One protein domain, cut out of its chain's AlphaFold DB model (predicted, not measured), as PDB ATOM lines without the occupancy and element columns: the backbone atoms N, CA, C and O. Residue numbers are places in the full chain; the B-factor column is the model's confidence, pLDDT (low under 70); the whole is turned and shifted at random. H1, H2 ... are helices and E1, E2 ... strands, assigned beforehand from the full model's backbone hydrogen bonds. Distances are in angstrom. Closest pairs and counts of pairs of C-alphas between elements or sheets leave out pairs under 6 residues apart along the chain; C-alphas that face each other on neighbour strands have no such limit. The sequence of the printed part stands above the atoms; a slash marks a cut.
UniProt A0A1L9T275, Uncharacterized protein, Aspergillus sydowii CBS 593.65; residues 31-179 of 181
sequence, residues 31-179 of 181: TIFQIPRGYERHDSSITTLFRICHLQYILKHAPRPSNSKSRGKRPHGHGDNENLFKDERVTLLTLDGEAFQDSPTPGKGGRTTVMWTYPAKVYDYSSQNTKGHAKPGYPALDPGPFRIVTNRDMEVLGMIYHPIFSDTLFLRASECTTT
ATOM      1  N   THR A  31     -42.727  56.951 -33.599       80.56
ATOM      2  CA  THR A  31     -42.751  55.539 -33.205       80.56
ATOM      3  C   THR A  31     -42.390  55.444 -31.729       80.56
ATOM      4  O   THR A  31     -41.360  55.971 -31.283       80.56
ATOM      5  N   ILE A  32     -43.264  54.793 -30.969       84.19
ATOM      6  CA  ILE A  32     -43.077  54.494 -29.558       84.19
ATOM      7  C   ILE A  32     -42.999  52.978 -29.412       84.19
ATOM      8  O   ILE A  32     -43.905  52.255 -29.823       84.19
ATOM      9  N   PHE A  33     -41.923  52.507 -28.793       82.81
ATOM     10  CA  PHE A  33     -41.779  51.119 -28.383       82.81
ATOM     11  C   PHE A  33     -42.322  50.964 -26.969       82.81
ATOM     12  O   PHE A  33     -41.917  51.690 -26.056       82.81
ATOM     13  N   GLN A  34     -43.242  50.025 -26.800       82.75
ATOM     14  CA  GLN A  34     -43.932  49.737 -25.554       82.75
ATOM     15  C   GLN A  34     -43.464  48.393 -25.012       82.75
ATOM     16  O   GLN A  34     -43.542  47.370 -25.694       82.75
ATOM     17  N   ILE A  35     -42.979  48.400 -23.772       79.00
ATOM     18  CA  ILE A  35     -42.518  47.191 -23.093       79.00
ATOM     19  C   ILE A  35     -43.322  47.013 -21.804       79.00
ATOM     20  O   ILE A  35     -43.181  47.844 -20.896       79.00
ATOM     21  N   PRO A  36     -44.150  45.954 -21.699       73.69
ATOM     22  CA  PRO A  36     -44.872  45.637 -20.475       73.69
ATOM     23  C   PRO A  36     -43.882  45.384 -19.337       73.69
ATOM     24  O   PRO A  36     -42.998  44.529 -19.427       73.69
ATOM     25  N   ARG A  37     -44.009  46.143 -18.253       61.09
ATOM     26  CA  ARG A  37     -43.127  46.081 -17.090       61.09
ATOM     27  C   ARG A  37     -43.718  45.121 -16.064       61.09
ATOM     28  O   ARG A  37     -44.137  45.523 -14.992       61.09
ATOM     29  N   GLY A  38     -43.767  43.841 -16.400       54.44
ATOM     30  CA  GLY A  38     -44.271  42.843 -15.468       54.44
ATOM     31  C   GLY A  38     -44.547  41.523 -16.148       54.44
ATOM     32  O   GLY A  38     -45.412  41.428 -17.010       54.44
ATOM     33  N   TYR A  39     -43.833  40.490 -15.724       48.97
ATOM     34  CA  TYR A  39     -44.272  39.123 -15.978       48.97
ATOM     35  C   TYR A  39     -44.059  38.223 -14.757       48.97
ATOM     36  O   TYR A  39     -43.852  37.028 -14.910       48.97
ATOM     37  N   GLU A  40     -44.119  38.792 -13.541       44.41
ATOM     38  CA  GLU A  40     -44.147  37.974 -12.317       44.41
ATOM     39  C   GLU A  40     -45.220  38.322 -11.273       44.41
ATOM     40  O   GLU A  40     -45.552  37.434 -10.498       44.41
ATOM     41  N   ARG A  41     -45.866  39.500 -11.241       43.62
ATOM     42  CA  ARG A  41     -47.037  39.717 -10.357       43.62
ATOM     43  C   ARG A  41     -48.012  40.741 -10.937       43.62
ATOM     44  O   ARG A  41     -47.720  41.923 -10.891       43.62
ATOM     45  N   HIS A  42     -49.135  40.256 -11.469       46.62
ATOM     46  CA  HIS A  42     -50.467  40.882 -11.624       46.62
ATOM     47  C   HIS A  42     -50.660  42.346 -12.070       46.62
ATOM     48  O   HIS A  42     -51.814  42.741 -12.202       46.62
ATOM     49  N   ASP A  43     -49.626  43.130 -12.364       53.38
ATOM     50  CA  ASP A  43     -49.801  44.512 -12.797       53.38
ATOM     51  C   ASP A  43     -49.139  44.778 -14.151       53.38
ATOM     52  O   ASP A  43     -48.025  45.286 -14.265       53.38
ATOM     53  N   SER A  44     -49.855  44.408 -15.213       57.31
ATOM     54  CA  SER A  44     -49.513  44.752 -16.594       57.31
ATOM     55  C   SER A  44     -49.725  46.239 -16.916       57.31
ATOM     56  O   SER A  44     -49.505  46.638 -18.059       57.31
ATOM     57  N   SER A  45     -50.152  47.071 -15.955       63.25
ATOM     58  CA  SER A  45     -50.455  48.484 -16.214       63.25
ATOM     59  C   SER A  45     -49.208  49.353 -16.385       63.25
ATOM     60  O   SER A  45     -49.275  50.413 -17.013       63.25
ATOM     61  N   ILE A  46     -48.046  48.913 -15.889       67.25
ATOM     62  CA  ILE A  46     -46.810  49.684 -16.013       67.25
ATOM     63  C   ILE A  46     -46.145  49.353 -17.350       67.25
ATOM     64  O   ILE A  46     -45.728  48.225 -17.597       67.25
ATOM     65  N   THR A  47     -46.000  50.354 -18.214       80.69
ATOM     66  CA  THR A  47     -45.331  50.224 -19.516       80.69
ATOM     67  C   THR A  47     -44.113  51.136 -19.570       80.69
ATOM     68  O   THR A  47     -44.195  52.317 -19.237       80.69
ATOM     69  N   THR A  48     -42.972  50.602 -20.010       85.19
ATOM     70  CA  THR A  48     -41.806  51.430 -20.347       85.19
ATOM     71  C   THR A  48     -41.920  51.866 -21.803       85.19
ATOM     72  O   THR A  48     -42.118  51.025 -22.679       85.19
ATOM     73  N   LEU A  49     -41.809  53.172 -22.053       88.88
ATOM     74  CA  LEU A  49     -41.941  53.766 -23.381       88.88
ATOM     75  C   LEU A  49     -40.591  54.277 -23.881       88.88
ATOM     76  O   LEU A  49     -39.928  55.056 -23.196       88.88
ATOM     77  N   PHE A  50     -40.229  53.906 -25.106       89.69
ATOM     78  CA  PHE A  50     -39.068  54.454 -25.802       89.69
ATOM     79  C   PHE A  50     -39.509  55.142 -27.084       89.69
ATOM     80  O   PHE A  50     -40.162  54.540 -27.929       89.69
ATOM     81  N   ARG A  51     -39.134  56.408 -27.245       91.06
ATOM     82  CA  ARG A  51     -39.369  57.156 -28.484       91.06
ATOM     83  C   ARG A  51     -38.220  56.917 -29.450       91.06
ATOM     84  O   ARG A  51     -37.063  56.977 -29.030       91.06
ATOM     85  N   ILE A  52     -38.518  56.732 -30.732       91.94
ATOM     86  CA  ILE A  52     -37.492  56.499 -31.759       91.94
ATOM     87  C   ILE A  52     -36.416  57.597 -31.798       91.94
ATOM     88  O   ILE A  52     -35.236  57.276 -31.904       91.94
ATOM     89  N   CYS A  53     -36.782  58.864 -31.584       90.00
ATOM     90  CA  CYS A  53     -35.833  59.982 -31.530       90.00
ATOM     91  C   CYS A  53     -34.798  59.846 -30.397       90.00
ATOM     92  O   CYS A  53     -33.628  60.182 -30.571       90.00
ATOM     93  N   HIS A  54     -35.195  59.293 -29.246       91.00
ATOM     94  CA  HIS A  54     -34.270  58.998 -28.152       91.00
ATOM     95  C   HIS A  54     -33.315  57.873 -28.571       91.00
ATOM     96  O   HIS A  54     -32.105  57.983 -28.392       91.00
ATOM     97  N   LEU A  55     -33.832  56.808 -29.185       94.75
ATOM     98  CA  LEU A  55     -32.993  55.702 -29.652       94.75
ATOM     99  C   LEU A  55     -31.965  56.175 -30.686       94.75
ATOM    100  O   LEU A  55     -30.790  55.834 -30.585       94.75
ATOM    101  N   GLN A  56     -32.384  57.024 -31.623       94.62
ATOM    102  CA  GLN A  56     -31.501  57.658 -32.602       94.62
ATOM    103  C   GLN A  56     -30.443  58.542 -31.933       94.62
ATOM    104  O   GLN A  56     -29.279  58.496 -32.325       94.62
ATOM    105  N   TYR A  57     -30.805  59.295 -30.890       94.12
ATOM    106  CA  TYR A  57     -29.832  60.047 -30.096       94.12
ATOM    107  C   TYR A  57     -28.791  59.126 -29.443       94.12
ATOM    108  O   TYR A  57     -27.596  59.391 -29.542       94.12
ATOM    109  N   ILE A  58     -29.212  58.012 -28.832       95.69
ATOM    110  CA  ILE A  58     -28.286  57.016 -28.265       95.69
ATOM    111  C   ILE A  58     -27.342  56.486 -29.354       95.69
ATOM    112  O   ILE A  58     -26.129  56.427 -29.146       95.69
ATOM    113  N   LEU A  59     -27.883  56.137 -30.525       96.88
ATOM    114  CA  LEU A  59     -27.113  55.601 -31.647       96.88
ATOM    115  C   LEU A  59     -26.138  56.617 -32.249       96.88
ATOM    116  O   LEU A  59     -25.031  56.232 -32.609       96.88
ATOM    117  N   LYS A  60     -26.481  57.909 -32.283       96.25
ATOM    118  CA  LYS A  60     -25.590  58.985 -32.755       96.25
ATOM    119  C   LYS A  60     -24.242  59.001 -32.021       96.25
ATOM    120  O   LYS A  60     -23.234  59.402 -32.599       96.25
ATOM    121  N   HIS A  61     -24.226  58.571 -30.761       95.00
ATOM    122  CA  HIS A  61     -23.031  58.518 -29.916       95.00
ATOM    123  C   HIS A  61     -22.439  57.107 -29.774       95.00
ATOM    124  O   HIS A  61     -21.413  56.934 -29.113       95.00
ATOM    125  N   ALA A  62     -23.063  56.095 -30.375       97.31
ATOM    126  CA  ALA A  62     -22.575  54.726 -30.354       97.31
ATOM    127  C   ALA A  62     -21.600  54.469 -31.521       97.31
ATOM    128  O   ALA A  62     -21.711  55.088 -32.581       97.31
ATOM    129  N   PRO A  63     -20.626  53.555 -31.368       97.44
ATOM    130  CA  PRO A  63     -19.770  53.163 -32.478       97.44
ATOM    131  C   PRO A  63     -20.560  52.338 -33.499       97.44
ATOM    132  O   PRO A  63     -21.443  51.567 -33.124       97.44
ATOM    133  N   ARG A  64     -20.179  52.433 -34.776       97.88
ATOM    134  CA  ARG A  64     -20.707  51.546 -35.820       97.88
ATOM    135  C   ARG A  64     -20.406  50.072 -35.512       97.88
ATOM    136  O   ARG A  64     -19.382  49.776 -34.881       97.88
ATOM    137  N   PRO A  65     -21.240  49.138 -36.001       97.31
ATOM    138  CA  PRO A  65     -20.927  47.719 -35.962       97.31
ATOM    139  C   PRO A  65     -19.575  47.424 -36.609       97.31
ATOM    140  O   PRO A  65     -19.283  47.906 -37.699       97.31
ATOM    141  N   SER A  66     -18.744  46.623 -35.942       95.50
ATOM    142  CA  SER A  66     -17.397  46.296 -36.436       95.50
ATOM    143  C   SER A  66     -17.096  44.797 -36.445       95.50
ATOM    144  O   SER A  66     -15.969  44.395 -36.723       95.50
ATOM    145  N   ASN A  67     -18.050  43.966 -36.028       93.56
ATOM    146  CA  ASN A  67     -17.917  42.516 -36.022       93.56
ATOM    147  C   ASN A  67     -19.295  41.837 -36.002       93.56
ATOM    148  O   ASN A  67     -20.276  42.411 -35.534       93.56
ATOM    149  N   SER A  68     -19.339  40.595 -36.471       94.00
ATOM    150  CA  SER A  68     -20.559  39.780 -36.562       94.00
ATOM    151  C   SER A  68     -20.724  38.795 -35.399       94.00
ATOM    152  O   SER A  68     -21.546  37.888 -35.460       94.00
ATOM    153  N   LYS A  69     -19.916  38.903 -34.335       93.62
ATOM    154  CA  LYS A  69     -19.976  37.952 -33.217       93.62
ATOM    155  C   LYS A  69     -21.161  38.301 -32.328       93.62
ATOM    156  O   LYS A  69     -21.331  39.460 -31.980       93.62
ATOM    157  N   SER A  70     -21.920  37.303 -31.881       92.31
ATOM    158  CA  SER A  70     -23.040  37.493 -30.940       92.31
ATOM    159  C   SER A  70     -22.613  37.732 -29.488       92.31
ATOM    160  O   SER A  70     -23.437  37.935 -28.601       92.31
ATOM    161  N   ARG A  71     -21.305  37.677 -29.218       91.88
ATOM    162  CA  ARG A  71     -20.701  37.853 -27.896       91.88
ATOM    163  C   ARG A  71     -19.415  38.660 -28.017       91.88
ATOM    164  O   ARG A  71     -18.761  38.646 -29.059       91.88
ATOM    165  N   GLY A  72     -19.022  39.297 -26.918       93.50
ATOM    166  CA  GLY A  72     -17.834  40.139 -26.850       93.50
ATOM    167  C   GLY A  72     -18.182  41.623 -26.789       93.50
ATOM    168  O   GLY A  72     -19.223  42.006 -26.252       93.50
ATOM    169  N   LYS A  73     -17.278  42.453 -27.320       95.31
ATOM    170  CA  LYS A  73     -17.421  43.913 -27.348       95.31
ATOM    171  C   LYS A  73     -18.708  44.339 -28.066       95.31
ATOM    172  O   LYS A  73     -18.978  43.870 -29.166       95.31
ATOM    173  N   ARG A  74     -19.462  45.253 -27.447       96.06
ATOM    174  CA  ARG A  74     -20.666  45.866 -28.027       96.06
ATOM    175  C   ARG A  74     -20.320  47.005 -29.004       96.06
ATOM    176  O   ARG A  74     -19.271  47.630 -28.812       96.06
ATOM    177  N   PRO A  75     -21.211  47.330 -29.960       97.62
ATOM    178  CA  PRO A  75     -22.390  46.547 -30.344       97.62
ATOM    179  C   PRO A  75     -21.978  45.182 -30.895       97.62
ATOM    180  O   PRO A  75     -20.900  45.035 -31.472       97.62
ATOM    181  N   HIS A  76     -22.811  44.176 -30.658       95.75
ATOM    182  CA  HIS A  76     -22.542  42.807 -31.092       95.75
ATOM    183  C   HIS A  76     -23.640  42.310 -32.032       95.75
ATOM    184  O   HIS A  76     -24.721  42.896 -32.097       95.75
ATOM    185  N   GLY A  77     -23.346  41.252 -32.782       96.19
ATOM    186  CA  GLY A  77     -24.279  40.658 -33.729       96.19
ATOM    187  C   GLY A  77     -25.549  40.141 -33.053       96.19
ATOM    188  O   GLY A  77     -25.482  39.445 -32.040       96.19
ATOM    189  N   HIS A  78     -26.708  40.447 -33.625       95.19
ATOM    190  CA  HIS A  78     -27.978  39.847 -33.246       95.19
ATOM    191  C   HIS A  78     -28.273  38.661 -34.162       95.19
ATOM    192  O   HIS A  78     -28.449  38.809 -35.372       95.19
ATOM    193  N   GLY A  79     -28.312  37.468 -33.571       91.38
ATOM    194  CA  GLY A  79     -28.590  36.239 -34.306       91.38
ATOM    195  C   GLY A  79     -30.056  36.076 -34.701       91.38
ATOM    196  O   GLY A  79     -30.306  35.308 -35.624       91.38
ATOM    197  N   ASP A  80     -30.979  36.787 -34.038       92.44
ATOM    198  CA  ASP A  80     -32.438  36.629 -34.143       92.44
ATOM    199  C   ASP A  80     -32.850  35.147 -34.173       92.44
ATOM    200  O   ASP A  80     -33.321  34.600 -35.175       92.44
ATOM    201  N   ASN A  81     -32.551  34.451 -33.074       89.19
ATOM    202  CA  ASN A  81     -32.856  33.026 -32.936       89.19
ATOM    203  C   ASN A  81     -34.350  32.812 -32.652       89.19
ATOM    204  O   ASN A  81     -34.903  31.763 -32.965       89.19
ATOM    205  N   GLU A  82     -34.990  33.831 -32.093       89.44
ATOM    206  CA  GLU A  82     -36.398  33.906 -31.739       89.44
ATOM    207  C   GLU A  82     -37.303  34.260 -32.940       89.44
ATOM    208  O   GLU A  82     -38.523  34.182 -32.821       89.44
ATOM    209  N   ASN A  83     -36.725  34.584 -34.108       91.88
ATOM    210  CA  ASN A  83     -37.429  35.018 -35.328       91.88
ATOM    211  C   ASN A  83     -38.311  36.265 -35.118       91.88
ATOM    212  O   ASN A  83     -39.398  36.374 -35.689       91.88
ATOM    213  N   LEU A  84     -37.847  37.205 -34.297       94.00
ATOM    214  CA  LEU A  84     -38.527  38.460 -33.982       94.00
ATOM    215  C   LEU A  84     -38.498  39.453 -35.149       94.00
ATOM    216  O   LEU A  84     -39.368  40.321 -35.209       94.00
ATOM    217  N   PHE A  85     -37.522  39.326 -36.056       94.44
ATOM    218  CA  PHE A  85     -37.307  40.221 -37.199       94.44
ATOM    219  C   PHE A  85     -37.190  39.455 -38.520       94.44
ATOM    220  O   PHE A  85     -36.410  39.815 -39.405       94.44
ATOM    221  N   LYS A  86     -37.913  38.335 -38.640       91.62
ATOM    222  CA  LYS A  86     -37.804  37.426 -39.792       91.62
ATOM    223  C   LYS A  86     -38.019  38.138 -41.135       91.62
ATOM    224  O   LYS A  86     -37.328  37.811 -42.094       91.62
ATOM    225  N   ASP A  87     -38.936  39.106 -41.184       91.69
ATOM    226  CA  ASP A  87     -39.353  39.777 -42.415       91.69
ATOM    227  C   ASP A  87     -38.404  40.934 -42.751       91.69
ATOM    228  O   ASP A  87     -38.062  41.145 -43.909       91.69
ATOM    229  N   GLU A  88     -37.895  41.647 -41.745       93.44
ATOM    230  CA  GLU A  88     -36.881  42.683 -41.930       93.44
ATOM    231  C   GLU A  88     -35.566  42.059 -42.408       93.44
ATOM    232  O   GLU A  88     -34.937  42.539 -43.355       93.44
ATOM    233  N   ARG A  89     -35.175  40.934 -41.798       90.19
ATOM    234  CA  ARG A  89     -33.880  40.280 -42.000       90.19
ATOM    235  C   ARG A  89     -33.563  39.953 -43.456       90.19
ATOM    236  O   ARG A  89     -32.409  40.096 -43.854       90.19
ATOM    237  N   VAL A  90     -34.546  39.506 -44.239       87.69
ATOM    238  CA  VAL A  90     -34.316  39.031 -45.619       87.69
ATOM    239  C   VAL A  90     -33.842  40.133 -46.567       87.69
ATOM    240  O   VAL A  90     -33.317  39.838 -47.635       87.69
ATOM    241  N   THR A  91     -34.009  41.394 -46.170       90.44
ATOM    242  CA  THR A  91     -33.615  42.569 -46.957       90.44
ATOM    243  C   THR A  91     -32.285  43.179 -46.511       90.44
ATOM    244  O   THR A  91     -31.780  44.096 -47.153       90.44
ATOM    245  N   LEU A  92     -31.701  42.681 -45.416       93.38
ATOM    246  CA  LEU A  92     -30.515  43.270 -44.805       93.38
ATOM    247  C   LEU A  92     -29.215  42.732 -45.403       93.38
ATOM    248  O   LEU A  92     -29.125  41.598 -45.881       93.38
ATOM    249  N   LEU A  93     -28.179  43.562 -45.301       93.75
ATOM    250  CA  LEU A  93     -26.823  43.243 -45.730       93.75
ATOM    251  C   LEU A  93     -25.918  42.900 -44.538       93.75
ATOM    252  O   LEU A  93     -26.081  43.426 -43.433       93.75
ATOM    253  N   THR A  94     -24.919  42.050 -44.774       93.88
ATOM    254  CA  THR A  94     -23.821  41.781 -43.834       93.88
ATOM    255  C   THR A  94     -22.922  43.012 -43.664       93.88
ATOM    256  O   THR A  94     -23.046  44.001 -44.392       93.88
ATOM    257  N   LEU A  95     -21.967  42.969 -42.721       92.38
ATOM    258  CA  LEU A  95     -20.974  44.049 -42.569       92.38
ATOM    259  C   LEU A  95     -20.185  44.322 -43.843       92.38
ATOM    260  O   LEU A  95     -19.843  45.478 -44.085       92.38
ATOM    261  N   ASP A  96     -19.947  43.289 -44.643       92.44
ATOM    262  CA  ASP A  96     -19.187  43.370 -45.887       92.44
ATOM    263  C   ASP A  96     -20.075  43.759 -47.085       92.44
ATOM    264  O   ASP A  96     -19.586  43.935 -48.196       92.44
ATOM    265  N   GLY A  97     -21.376  43.984 -46.857       91.19
ATOM    266  CA  GLY A  97     -22.335  44.404 -47.881       91.19
ATOM    267  C   GLY A  97     -22.944  43.260 -48.686       91.19
ATOM    268  O   GLY A  97     -23.597  43.510 -49.694       91.19
ATOM    269  N   GLU A  98     -22.756  42.019 -48.248       88.81
ATOM    270  CA  GLU A  98     -23.347  40.851 -48.896       88.81
ATOM    271  C   GLU A  98     -24.815  40.701 -48.491       88.81
ATOM    272  O   GLU A  98     -25.190  41.003 -47.358       88.81
ATOM    273  N   ALA A  99     -25.655  40.217 -49.404       85.56
ATOM    274  CA  ALA A  99     -27.052  39.936 -49.094       85.56
ATOM    275  C   ALA A  99     -27.185  38.810 -48.058       85.56
ATOM    276  O   ALA A  99     -26.380  37.873 -48.031       85.56
ATOM    277  N   PHE A 100     -28.227  38.876 -47.226       80.00
ATOM    278  CA  PHE A 100     -28.572  37.785 -46.325       80.00
ATOM    279  C   PHE A 100     -28.789  36.480 -47.106       80.00
ATOM    280  O   PHE A 100     -29.678  36.374 -47.948       80.00
ATOM    281  N   GLN A 101     -27.988  35.466 -46.785       75.31
ATOM    282  CA  GLN A 101     -28.221  34.093 -47.212       75.31
ATOM    283  C   GLN A 101     -28.734  33.313 -46.006       75.31
ATOM    284  O   GLN A 101     -27.995  33.095 -45.039       75.31
ATOM    285  N   ASP A 102     -30.005  32.915 -46.054       69.50
ATOM    286  CA  ASP A 102     -30.538  31.939 -45.112       69.50
ATOM    287  C   ASP A 102     -29.903  30.599 -45.476       69.50
ATOM    288  O   ASP A 102     -30.304  29.961 -46.446       69.50
ATOM    289  N   SER A 103     -28.834  30.209 -44.785       60.41
ATOM    290  CA  SER A 103     -28.296  28.863 -44.949       60.41
ATOM    291  C   SER A 103     -29.059  27.969 -43.978       60.41
ATOM    292  O   SER A 103     -28.809  28.042 -42.773       60.41
ATOM    293  N   PRO A 104     -29.975  27.105 -44.449       49.94
ATOM    294  CA  PRO A 104     -30.800  26.275 -43.579       49.94
ATOM    295  C   PRO A 104     -30.011  25.097 -42.995       49.94
ATOM    296  O   PRO A 104     -30.608  24.161 -42.475       49.94
ATOM    297  N   THR A 105     -28.679  25.080 -43.123       47.31
ATOM    298  CA  THR A 105     -27.859  23.901 -42.852       47.31
ATOM    299  C   THR A 105     -27.825  23.612 -41.350       47.31
ATOM    300  O   THR A 105     -27.145  24.323 -40.600       47.31
ATOM    301  N   PRO A 106     -28.502  22.549 -40.881       41.75
ATOM    302  CA  PRO A 106     -28.497  22.198 -39.475       41.75
ATOM    303  C   PRO A 106     -27.081  21.762 -39.088       41.75
ATOM    304  O   PRO A 106     -26.521  20.834 -39.670       41.75
ATOM    305  N   GLY A 107     -26.490  22.434 -38.099       46.81
ATOM    306  CA  GLY A 107     -25.380  21.877 -37.325       46.81
ATOM    307  C   GLY A 107     -23.980  22.455 -37.531       46.81
ATOM    308  O   GLY A 107     -23.105  22.064 -36.762       46.81
ATOM    309  N   LYS A 108     -23.715  23.373 -38.478       45.62
ATOM    310  CA  LYS A 108     -22.350  23.953 -38.615       45.62
ATOM    311  C   LYS A 108     -22.230  25.440 -38.964       45.62
ATOM    312  O   LYS A 108     -21.135  25.977 -38.824       45.62
ATOM    313  N   GLY A 109     -23.305  26.128 -39.339       52.53
ATOM    314  CA  GLY A 109     -23.281  27.572 -39.590       52.53
ATOM    315  C   GLY A 109     -24.311  28.264 -38.715       52.53
ATOM    316  O   GLY A 109     -25.501  28.006 -38.857       52.53
ATOM    317  N   GLY A 110     -23.880  29.118 -37.785       63.25
ATOM    318  CA  GLY A 110     -24.809  30.068 -37.175       63.25
ATOM    319  C   GLY A 110     -25.434  30.943 -38.266       63.25
ATOM    320  O   GLY A 110     -24.815  31.154 -39.310       63.25
ATOM    321  N   ARG A 111     -26.651  31.449 -38.040       75.00
ATOM    322  CA  ARG A 111     -27.317  32.334 -39.009       75.00
ATOM    323  C   ARG A 111     -26.408  33.520 -39.342       75.00
ATOM    324  O   ARG A 111     -25.841  34.136 -38.435       75.00
ATOM    325  N   THR A 112     -26.312  33.866 -40.625       85.44
ATOM    326  CA  THR A 112     -25.549  35.027 -41.098       85.44
ATOM    327  C   THR A 112     -25.996  36.276 -40.346       85.44
ATOM    328  O   THR A 112     -27.179  36.619 -40.346       85.44
ATOM    329  N   THR A 113     -25.069  36.937 -39.655       90.62
ATOM    330  CA  THR A 113     -25.390  38.123 -38.853       90.62
ATOM    331  C   THR A 113     -25.548  39.333 -39.760       90.62
ATOM    332  O   THR A 113     -24.600  39.748 -40.422       90.62
ATOM    333  N   VAL A 114     -26.748  39.903 -39.744       94.88
ATOM    334  CA  VAL A 114     -27.135  41.093 -40.523       94.88
ATOM    335  C   VAL A 114     -27.794  42.167 -39.648       94.88
ATOM    336  O   VAL A 114     -28.285  43.176 -40.140       94.88
ATOM    337  N   MET A 115     -27.807  41.944 -38.333       97.25
ATOM    338  CA  MET A 115     -28.385  42.831 -37.330       97.25
ATOM    339  C   MET A 115     -27.423  42.977 -36.156       97.25
ATOM    340  O   MET A 115     -26.642  42.067 -35.873       97.25
ATOM    341  N   TRP A 116     -27.511  44.095 -35.438       98.12
ATOM    342  CA  TRP A 116     -26.692  44.386 -34.261       98.12
ATOM    343  C   TRP A 116     -27.542  44.896 -33.112       98.12
ATOM    344  O   TRP A 116     -28.539  45.579 -33.334       98.12
ATOM    345  N   THR A 117     -27.138  44.576 -31.881       98.06
ATOM    346  CA  THR A 117     -27.800  45.100 -30.685       98.06
ATOM    347  C   THR A 117     -26.955  46.143 -29.964       98.06
ATOM    348  O   THR A 117     -25.737  46.007 -29.797       98.06
ATOM    349  N   TYR A 118     -27.645  47.171 -29.480       98.25
ATOM    350  CA  TYR A 118     -27.108  48.246 -28.655       98.25
ATOM    351  C   TYR A 118     -27.913  48.320 -27.358       98.25
ATOM    352  O   TYR A 118     -29.127  48.140 -27.403       98.25
ATOM    353  N   PRO A 119     -27.308  48.600 -26.194       97.31
ATOM    354  CA  PRO A 119     -28.054  49.016 -25.010       97.31
ATOM    355  C   PRO A 119     -28.979  50.203 -25.316       97.31
ATOM    356  O   PRO A 119     -28.544  51.183 -25.915       97.31
ATOM    357  N   ALA A 120     -30.238  50.152 -24.869       96.56
ATOM    358  CA  ALA A 120     -31.175  51.276 -25.001       96.56
ATOM    359  C   ALA A 120     -30.989  52.325 -23.881       96.56
ATOM    360  O   ALA A 120     -31.947  52.785 -23.264       96.56
ATOM    361  N   LYS A 121     -29.729  52.660 -23.586       94.94
ATOM    362  CA  LYS A 121     -29.292  53.699 -22.641       94.94
ATOM    363  C   LYS A 121     -27.923  54.221 -23.072       94.94
ATOM    364  O   LYS A 121     -27.218  53.555 -23.831       94.94
ATOM    365  N   VAL A 122     -27.517  55.376 -22.541       92.38
ATOM    366  CA  VAL A 122     -26.134  55.856 -22.688       92.38
ATOM    367  C   VAL A 122     -25.183  54.799 -22.122       92.38
ATOM    368  O   VAL A 122     -25.348  54.345 -20.987       92.38
ATOM    369  N   TYR A 123     -24.215  54.383 -22.934       94.31
ATOM    370  CA  TYR A 123     -23.304  53.288 -22.625       94.31
ATOM    371  C   TYR A 123     -21.887  53.675 -23.040       94.31
ATOM    372  O   TYR A 123     -21.662  54.091 -24.177       94.31
ATOM    373  N   ASP A 124     -20.923  53.547 -22.130       95.25
ATOM    374  CA  ASP A 124     -19.525  53.845 -22.435       95.25
ATOM    375  C   ASP A 124     -18.866  52.653 -23.141       95.25
ATOM    376  O   ASP A 124     -18.369  51.704 -22.535       95.25
ATOM    377  N   TYR A 125     -18.847  52.705 -24.471       95.88
ATOM    378  CA  TYR A 125     -18.231  51.660 -25.280       95.88
ATOM    379  C   TYR A 125     -16.700  51.626 -25.166       95.88
ATOM    380  O   TYR A 125     -16.091  50.603 -25.502       95.88
ATOM    381  N   SER A 126     -16.078  52.725 -24.729       95.50
ATOM    382  CA  SER A 126     -14.624  52.896 -24.712       95.50
ATOM    383  C   SER A 126     -13.959  52.135 -23.564       95.50
ATOM    384  O   SER A 126     -12.823  51.669 -23.704       95.50
ATOM    385  N   SER A 127     -14.683  51.918 -22.467       95.69
ATOM    386  CA  SER A 127     -14.235  51.157 -21.302       95.69
ATOM    387  C   SER A 127     -14.447  49.648 -21.433       95.69
ATOM    388  O   SER A 127     -14.106  48.907 -20.517       95.69
ATOM    389  N   GLN A 128     -14.925  49.152 -22.581       95.81
ATOM    390  CA  GLN A 128     -15.047  47.714 -22.833       95.81
ATOM    391  C   GLN A 128     -13.715  47.060 -23.223       95.81
ATOM    392  O   GLN A 128     -12.964  47.564 -24.061       95.81
ATOM    393  N   ASN A 129     -13.456  45.869 -22.687       95.12
ATOM    394  CA  ASN A 129     -12.433  44.954 -23.184       95.12
ATOM    395  C   ASN A 129     -12.957  44.112 -24.371       95.12
ATOM    396  O   ASN A 129     -14.101  44.247 -24.809       95.12
ATOM    397  N   THR A 130     -12.127  43.211 -24.906       93.94
ATOM    398  CA  THR A 130     -12.485  42.353 -26.055       93.94
ATOM    399  C   THR A 130     -13.644  41.391 -25.773       93.94
ATOM    400  O   THR A 130     -14.331  40.969 -26.702       93.94
ATOM    401  N   LYS A 131     -13.900  41.078 -24.496       93.69
ATOM    402  CA  LYS A 131     -15.017  40.244 -24.035       93.69
ATOM    403  C   LYS A 131     -16.297  41.053 -23.778       93.69
ATOM    404  O   LYS A 131     -17.317  40.460 -23.454       93.69
ATOM    405  N   GLY A 132     -16.268  42.379 -23.943       92.56
ATOM    406  CA  GLY A 132     -17.413  43.253 -23.671       92.56
ATOM    407  C   GLY A 132     -17.685  43.480 -22.185       92.56
ATOM    408  O   GLY A 132     -18.793  43.871 -21.824       92.56
ATOM    409  N   HIS A 133     -16.697  43.211 -21.325       94.00
ATOM    410  CA  HIS A 133     -16.729  43.587 -19.910       94.00
ATOM    411  C   HIS A 133     -15.974  44.903 -19.719       94.00
ATOM    412  O   HIS A 133     -15.204  45.300 -20.596       94.00
ATOM    413  N   ALA A 134     -16.121  45.540 -18.560       96.06
ATOM    414  CA  ALA A 134     -15.277  46.669 -18.189       96.06
ATOM    415  C   ALA A 134     -13.781  46.285 -18.225       96.06
ATOM    416  O   ALA A 134     -13.385  45.172 -17.859       96.06
ATOM    417  N   LYS A 135     -12.936  47.200 -18.703       96.19
ATOM    418  CA  LYS A 135     -11.477  47.109 -18.600       96.19
ATOM    419  C   LYS A 135     -11.058  47.157 -17.120       96.19
ATOM    420  O   LYS A 135     -11.753  47.779 -16.319       96.19
ATOM    421  N   PRO A 136      -9.914  46.556 -16.745       95.81
ATOM    422  CA  PRO A 136      -9.366  46.718 -15.400       95.81
ATOM    423  C   PRO A 136      -9.257  48.202 -15.018       95.81
ATOM    424  O   PRO A 136      -8.757  49.001 -15.808       95.81
ATOM    425  N   GLY A 137      -9.754  48.563 -13.834       94.75
ATOM    426  CA  GLY A 137      -9.760  49.945 -13.336       94.75
ATOM    427  C   GLY A 137     -10.938  50.814 -13.795       94.75
ATOM    428  O   GLY A 137     -11.028  51.958 -13.365       94.75
ATOM    429  N   TYR A 138     -11.851  50.292 -14.623       94.56
ATOM    430  CA  TYR A 138     -13.081  50.988 -15.013       94.56
ATOM    431  C   TYR A 138     -14.294  50.455 -14.228       94.56
ATOM    432  O   TYR A 138     -14.299  49.279 -13.852       94.56
ATOM    433  N   PRO A 139     -15.336  51.280 -13.999       92.81
ATOM    434  CA  PRO A 139     -16.586  50.828 -13.392       92.81
ATOM    435  C   PRO A 139     -17.251  49.697 -14.185       92.81
ATOM    436  O   PRO A 139     -17.085  49.593 -15.402       92.81
ATOM    437  N   ALA A 140     -18.044  48.871 -13.497       90.44
ATOM    438  CA  ALA A 140     -18.845  47.844 -14.148       90.44
ATOM    439  C   ALA A 140     -19.801  48.471 -15.176       90.44
ATOM    440  O   ALA A 140     -20.467  49.470 -14.909       90.44
ATOM    441  N   LEU A 141     -19.870  47.863 -16.358       90.94
ATOM    442  CA  LEU A 141     -20.730  48.323 -17.440       90.94
ATOM    443  C   LEU A 141     -22.062  47.582 -17.402       90.94
ATOM    444  O   LEU A 141     -22.123  46.416 -17.791       90.94
ATOM    445  N   ASP A 142     -23.124  48.273 -16.993       93.31
ATOM    446  CA  ASP A 142     -24.487  47.747 -17.037       93.31
ATOM    447  C   ASP A 142     -25.216  48.185 -18.325       93.31
ATOM    448  O   ASP A 142     -25.567  49.366 -18.470       93.31
ATOM    449  N   PRO A 143     -25.482  47.256 -19.264       92.44
ATOM    450  CA  PRO A 143     -26.252  47.545 -20.469       92.44
ATOM    451  C   PRO A 143     -27.769  47.636 -20.214       92.44
ATOM    452  O   PRO A 143     -28.515  47.945 -21.143       92.44
ATOM    453  N   GLY A 144     -28.256  47.337 -19.005       92.56
ATOM    454  CA  GLY A 144     -29.680  47.210 -18.702       92.56
ATOM    455  C   GLY A 144     -30.348  46.043 -19.446       92.56
ATOM    456  O   GLY A 144     -29.665  45.254 -20.112       92.56
ATOM    457  N   PRO A 145     -31.685  45.921 -19.389       93.31
ATOM    458  CA  PRO A 145     -32.415  44.810 -20.011       93.31
ATOM    459  C   PRO A 145     -32.863  45.082 -21.458       93.31
ATOM    460  O   PRO A 145     -33.195  44.149 -22.183       93.31
ATOM    461  N   PHE A 146     -32.870  46.345 -21.888       95.06
ATOM    462  CA  PHE A 146     -33.429  46.778 -23.171       95.06
ATOM    463  C   PHE A 146     -32.350  46.926 -24.244       95.06
ATOM    464  O   PHE A 146     -31.235  47.391 -23.968       95.06
ATOM    465  N   ARG A 147     -32.676  46.561 -25.483       97.50
ATOM    466  CA  ARG A 147     -31.776  46.675 -26.629       97.50
ATOM    467  C   ARG A 147     -32.461  47.353 -27.809       97.50
ATOM    468  O   ARG A 147     -33.626  47.094 -28.088       97.50
ATOM    469  N   ILE A 148     -31.694  48.169 -28.518       98.31
ATOM    470  CA  ILE A 148     -32.014  48.672 -29.852       98.31
ATOM    471  C   ILE A 148     -31.447  47.666 -30.850       98.31
ATOM    472  O   ILE A 148     -30.277  47.294 -30.727       98.31
ATOM    473  N   VAL A 149     -32.256  47.229 -31.810       98.38
ATOM    474  CA  VAL A 149     -31.821  46.375 -32.918       98.38
ATOM    475  C   VAL A 149     -31.657  47.246 -34.155       98.38
ATOM    476  O   VAL A 149     -32.569  47.993 -34.509       98.38
ATOM    477  N   THR A 150     -30.492  47.170 -34.795       98.56
ATOM    478  CA  THR A 150     -30.189  47.944 -36.005       98.56
ATOM    479  C   THR A 150     -29.677  47.068 -37.135       98.56
ATOM    480  O   THR A 150     -29.184  45.961 -36.902       98.56
ATOM    481  N   ASN A 151     -29.704  47.609 -38.351       97.69
ATOM    482  CA  ASN A 151     -28.888  47.110 -39.456       97.69
ATOM    483  C   ASN A 151     -27.434  47.634 -39.369       97.69
ATOM    484  O   ASN A 151     -27.030  48.240 -38.365       97.69
ATOM    485  N   ARG A 152     -26.633  47.384 -40.415       97.00
ATOM    486  CA  ARG A 152     -25.216  47.796 -40.494       97.00
ATOM    487  C   ARG A 152     -25.027  49.316 -40.525       97.00
ATOM    488  O   ARG A 152     -24.010  49.809 -40.040       97.00
ATOM    489  N   ASP A 153     -26.014  50.037 -41.052       97.00
ATOM    490  CA  ASP A 153     -26.013  51.494 -41.211       97.00
ATOM    491  C   ASP A 153     -26.574  52.222 -39.981       97.00
ATOM    492  O   ASP A 153     -26.672  53.446 -39.967       97.00
ATOM    493  N   MET A 154     -26.851  51.475 -38.904       97.75
ATOM    494  CA  MET A 154     -27.415  51.964 -37.642       97.75
ATOM    495  C   MET A 154     -28.852  52.491 -37.771       97.75
ATOM    496  O   MET A 154     -29.309  53.257 -36.924       97.75
ATOM    497  N   GLU A 155     -29.590  52.049 -38.788       97.38
ATOM    498  CA  GLU A 155     -31.028  52.295 -38.881       97.38
ATOM    499  C   GLU A 155     -31.762  51.400 -37.876       97.38
ATOM    500  O   GLU A 155     -31.451  50.213 -37.740       97.38
ATOM    501  N   VAL A 156     -32.717  51.975 -37.139       97.06
ATOM    502  CA  VAL A 156     -33.478  51.259 -36.106       97.06
ATOM    503  C   VAL A 156     -34.480  50.326 -36.776       97.06
ATOM    504  O   VAL A 156     -35.392  50.787 -37.452       97.06
ATOM    505  N   LEU A 157     -34.330  49.025 -36.535       96.69
ATOM    506  CA  LEU A 157     -35.275  47.994 -36.973       96.69
ATOM    507  C   LEU A 157     -36.343  47.726 -35.914       96.69
ATOM    508  O   LEU A 157     -37.467  47.365 -36.232       96.69
ATOM    509  N   GLY A 158     -35.983  47.897 -34.642       96.81
ATOM    510  CA  GLY A 158     -36.916  47.802 -33.534       96.81
ATOM    511  C   GLY A 158     -36.218  47.720 -32.184       96.81
ATOM    512  O   GLY A 158     -35.025  48.015 -32.049       96.81
ATOM    513  N   MET A 159     -36.968  47.300 -31.169       97.38
ATOM    514  CA  MET A 159     -36.447  47.071 -29.825       97.38
ATOM    515  C   MET A 159     -36.748  45.663 -29.339       97.38
ATOM    516  O   MET A 159     -37.823  45.118 -29.586       97.38
ATOM    517  N   ILE A 160     -35.806  45.112 -28.578       96.38
ATOM    518  CA  ILE A 160     -35.980  43.856 -27.852       96.38
ATOM    519  C   ILE A 160     -35.615  44.027 -26.386       96.38
ATOM    520  O   ILE A 160     -34.913  44.968 -26.003       96.38
ATOM    521  N   TYR A 161     -36.077  43.108 -25.552       94.31
ATOM    522  CA  TYR A 161     -35.798  43.132 -24.125       94.31
ATOM    523  C   TYR A 161     -35.706  41.733 -23.533       94.31
ATOM    524  O   TYR A 161     -36.342  40.799 -24.019       94.31
ATOM    525  N   HIS A 162     -34.918  41.618 -22.467       90.88
ATOM    526  CA  HIS A 162     -34.943  40.448 -21.599       90.88
ATOM    527  C   HIS A 162     -36.158  40.528 -20.669       90.88
ATOM    528  O   HIS A 162     -36.309  41.538 -19.968       90.88
ATOM    529  N   PRO A 163     -37.042  39.515 -20.643       87.31
ATOM    530  CA  PRO A 163     -38.071  39.445 -19.619       87.31
ATOM    531  C   PRO A 163     -37.428  39.182 -18.248       87.31
ATOM    532  O   PRO A 163     -36.352  38.607 -18.154       87.31
ATOM    533  N   ILE A 164     -38.103  39.576 -17.165       83.31
ATOM    534  CA  ILE A 164     -37.557  39.493 -15.792       83.31
ATOM    535  C   ILE A 164     -37.108  38.064 -15.428       83.31
ATOM    536  O   ILE A 164     -36.105  37.887 -14.745       83.31
ATOM    537  N   PHE A 165     -37.818  37.055 -15.929       82.69
ATOM    538  CA  PHE A 165     -37.574  35.640 -15.653       82.69
ATOM    539  C   PHE A 165     -36.529  34.984 -16.582       82.69
ATOM    540  O   PHE A 165     -36.313  33.776 -16.490       82.69
ATOM    541  N   SER A 166     -35.908  35.722 -17.514       85.50
ATOM    542  CA  SER A 166     -34.908  35.154 -18.431       85.50
ATOM    543  C   SER A 166     -33.852  36.165 -18.872       85.50
ATOM    544  O   SER A 166     -34.152  37.195 -19.467       85.50
ATOM    545  N   ASP A 167     -32.588  35.806 -18.671       84.75
ATOM    546  CA  ASP A 167     -31.408  36.527 -19.159       84.75
ATOM    547  C   ASP A 167     -30.935  36.059 -20.549       84.75
ATOM    548  O   ASP A 167     -29.982  36.602 -21.110       84.75
ATOM    549  N   THR A 168     -31.591  35.043 -21.111       86.19
ATOM    550  CA  THR A 168     -31.211  34.407 -22.381       86.19
ATOM    551  C   THR A 168     -32.227  34.632 -23.487       86.19
ATOM    552  O   THR A 168     -31.828  34.717 -24.645       86.19
ATOM    553  N   LEU A 169     -33.508  34.757 -23.143       89.38
ATOM    554  CA  LEU A 169     -34.586  35.009 -24.091       89.38
ATOM    555  C   LEU A 169     -34.702  36.502 -24.406       89.38
ATOM    556  O   LEU A 169     -34.601  37.342 -23.506       89.38
ATOM    557  N   PHE A 170     -34.998  36.818 -25.665       93.81
ATOM    558  CA  PHE A 170     -35.487  38.130 -26.067       93.81
ATOM    559  C   PHE A 170     -36.963  38.105 -26.461       93.81
ATOM    560  O   PHE A 170     -37.451  37.161 -27.077       93.81
ATOM    561  N   LEU A 171     -37.656  39.197 -26.151       93.81
ATOM    562  CA  LEU A 171     -38.980  39.521 -26.676       93.81
ATOM    563  C   LEU A 171     -38.906  40.836 -27.454       93.81
ATOM    564  O   LEU A 171     -38.149  41.734 -27.074       93.81
ATOM    565  N   ARG A 172     -39.690  40.961 -28.529       95.25
ATOM    566  CA  ARG A 172     -39.829  42.215 -29.288       95.25
ATOM    567  C   ARG A 172     -40.785  43.153 -28.558       95.25
ATOM    568  O   ARG A 172     -41.834  42.728 -28.082       95.25
ATOM    569  N   ALA A 173     -40.404  44.422 -28.451       93.44
ATOM    570  CA  ALA A 173     -41.283  45.465 -27.937       93.44
ATOM    571  C   ALA A 173     -42.414  45.743 -28.936       93.44
ATOM    572  O   ALA A 173     -42.179  45.737 -30.143       93.44
ATOM    573  N   SER A 174     -43.617  46.037 -28.444       92.81
ATOM    574  CA  SER A 174     -44.719  46.451 -29.315       92.81
ATOM    575  C   SER A 174     -44.446  47.840 -29.883       92.81
ATOM    576  O   SER A 174     -44.015  48.735 -29.157       92.81
ATOM    577  N   GLU A 175     -44.729  48.035 -31.165       91.56
ATOM    578  CA  GLU A 175     -44.531  49.304 -31.865       91.56
ATOM    579  C   GLU A 175     -45.877  49.991 -32.072       91.56
ATOM    580  O   GLU A 175     -46.829  49.377 -32.554       91.56
ATOM    581  N   CYS A 176     -45.973  51.271 -31.719       85.94
ATOM    582  CA  CYS A 176     -47.127  52.086 -32.071       85.94
ATOM    583  C   CYS A 176     -46.692  53.431 -32.650       85.94
ATOM    584  O   CYS A 176     -45.786  54.095 -32.141       85.94
ATOM    585  N   THR A 177     -47.355  53.832 -33.730       83.00
ATOM    586  CA  THR A 177     -47.152  55.139 -34.350       83.00
ATOM    587  C   THR A 177     -48.198  56.088 -33.798       83.00
ATOM    588  O   THR A 177     -49.397  55.853 -33.946       83.00
ATOM    589  N   THR A 178     -47.750  57.160 -33.152       72.94
ATOM    590  CA  THR A 178     -48.652  58.200 -32.645       72.94
ATOM    591  C   THR A 178     -48.562  59.442 -33.517       72.94
ATOM    592  O   THR A 178     -47.470  59.859 -33.905       72.94
ATOM    593  N   THR A 179     -49.719  60.013 -33.840       64.06
ATOM    594  CA  THR A 179     -49.845  61.370 -34.377       64.06
ATOM    595  C   THR A 179     -49.955  62.303 -33.180       64.06
ATOM    596  O   THR A 179     -50.865  62.155 -32.365       64.06
TER     597      THR A 179
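AT A GLANCE: This is residues 31 to 179 of the 181 residues of an uncharacterized protein of Aspergillus sydowii CBS 593.65 (UniProt A0A1L9T275). With little regular structure, two small antiparallel sheets, E3 E4 E5 and strongly twisted E2 E1 E6, stand partly face to face as a sandwich; H1 crosses the first, and loops reach outward. The printed part has 149 residues, 44 in named elements, ordered E1 E2 H1 H2 E3 E4 E5 E6: mixed class, compact, radius of gyration of the C-alphas 15.8 A, spans 43 by 42 by 33 A.

IN THESE COORDINATES: Find E3 at residues 116 to 119, E4 at 146 to 150, E5 at 156 to 161. E1, residues 31 to 36, runs 16.3 A from (-42.751, 55.539, -33.205); E2 is 47 to 51, H1 52 to 60, H2 86 to 89. E6, 174 to 178, ends at (-48.652, 58.200, -32.645).

HOW THE PARTS SIT: In the meander E3 E4 E5, successive antiparallel neighbours, find N 118 and O 148, 2.9 A, and N 147 and O 160, 2.8 A, within hydrogen-bond range. H1, over E4 at a height over the sheet of 9.4 A, has every O i to N i+4 pair within range; H2 is too short for one. The closest C-alphas of E1 and E5, Phe 33 and Met 159, are 6.8 A apart.

THE WHOLE: The printed part has no cut; residues 104 to 109 stand free. Look for pLDDT under 70 at 37 to 46, 102 to 110 and 179.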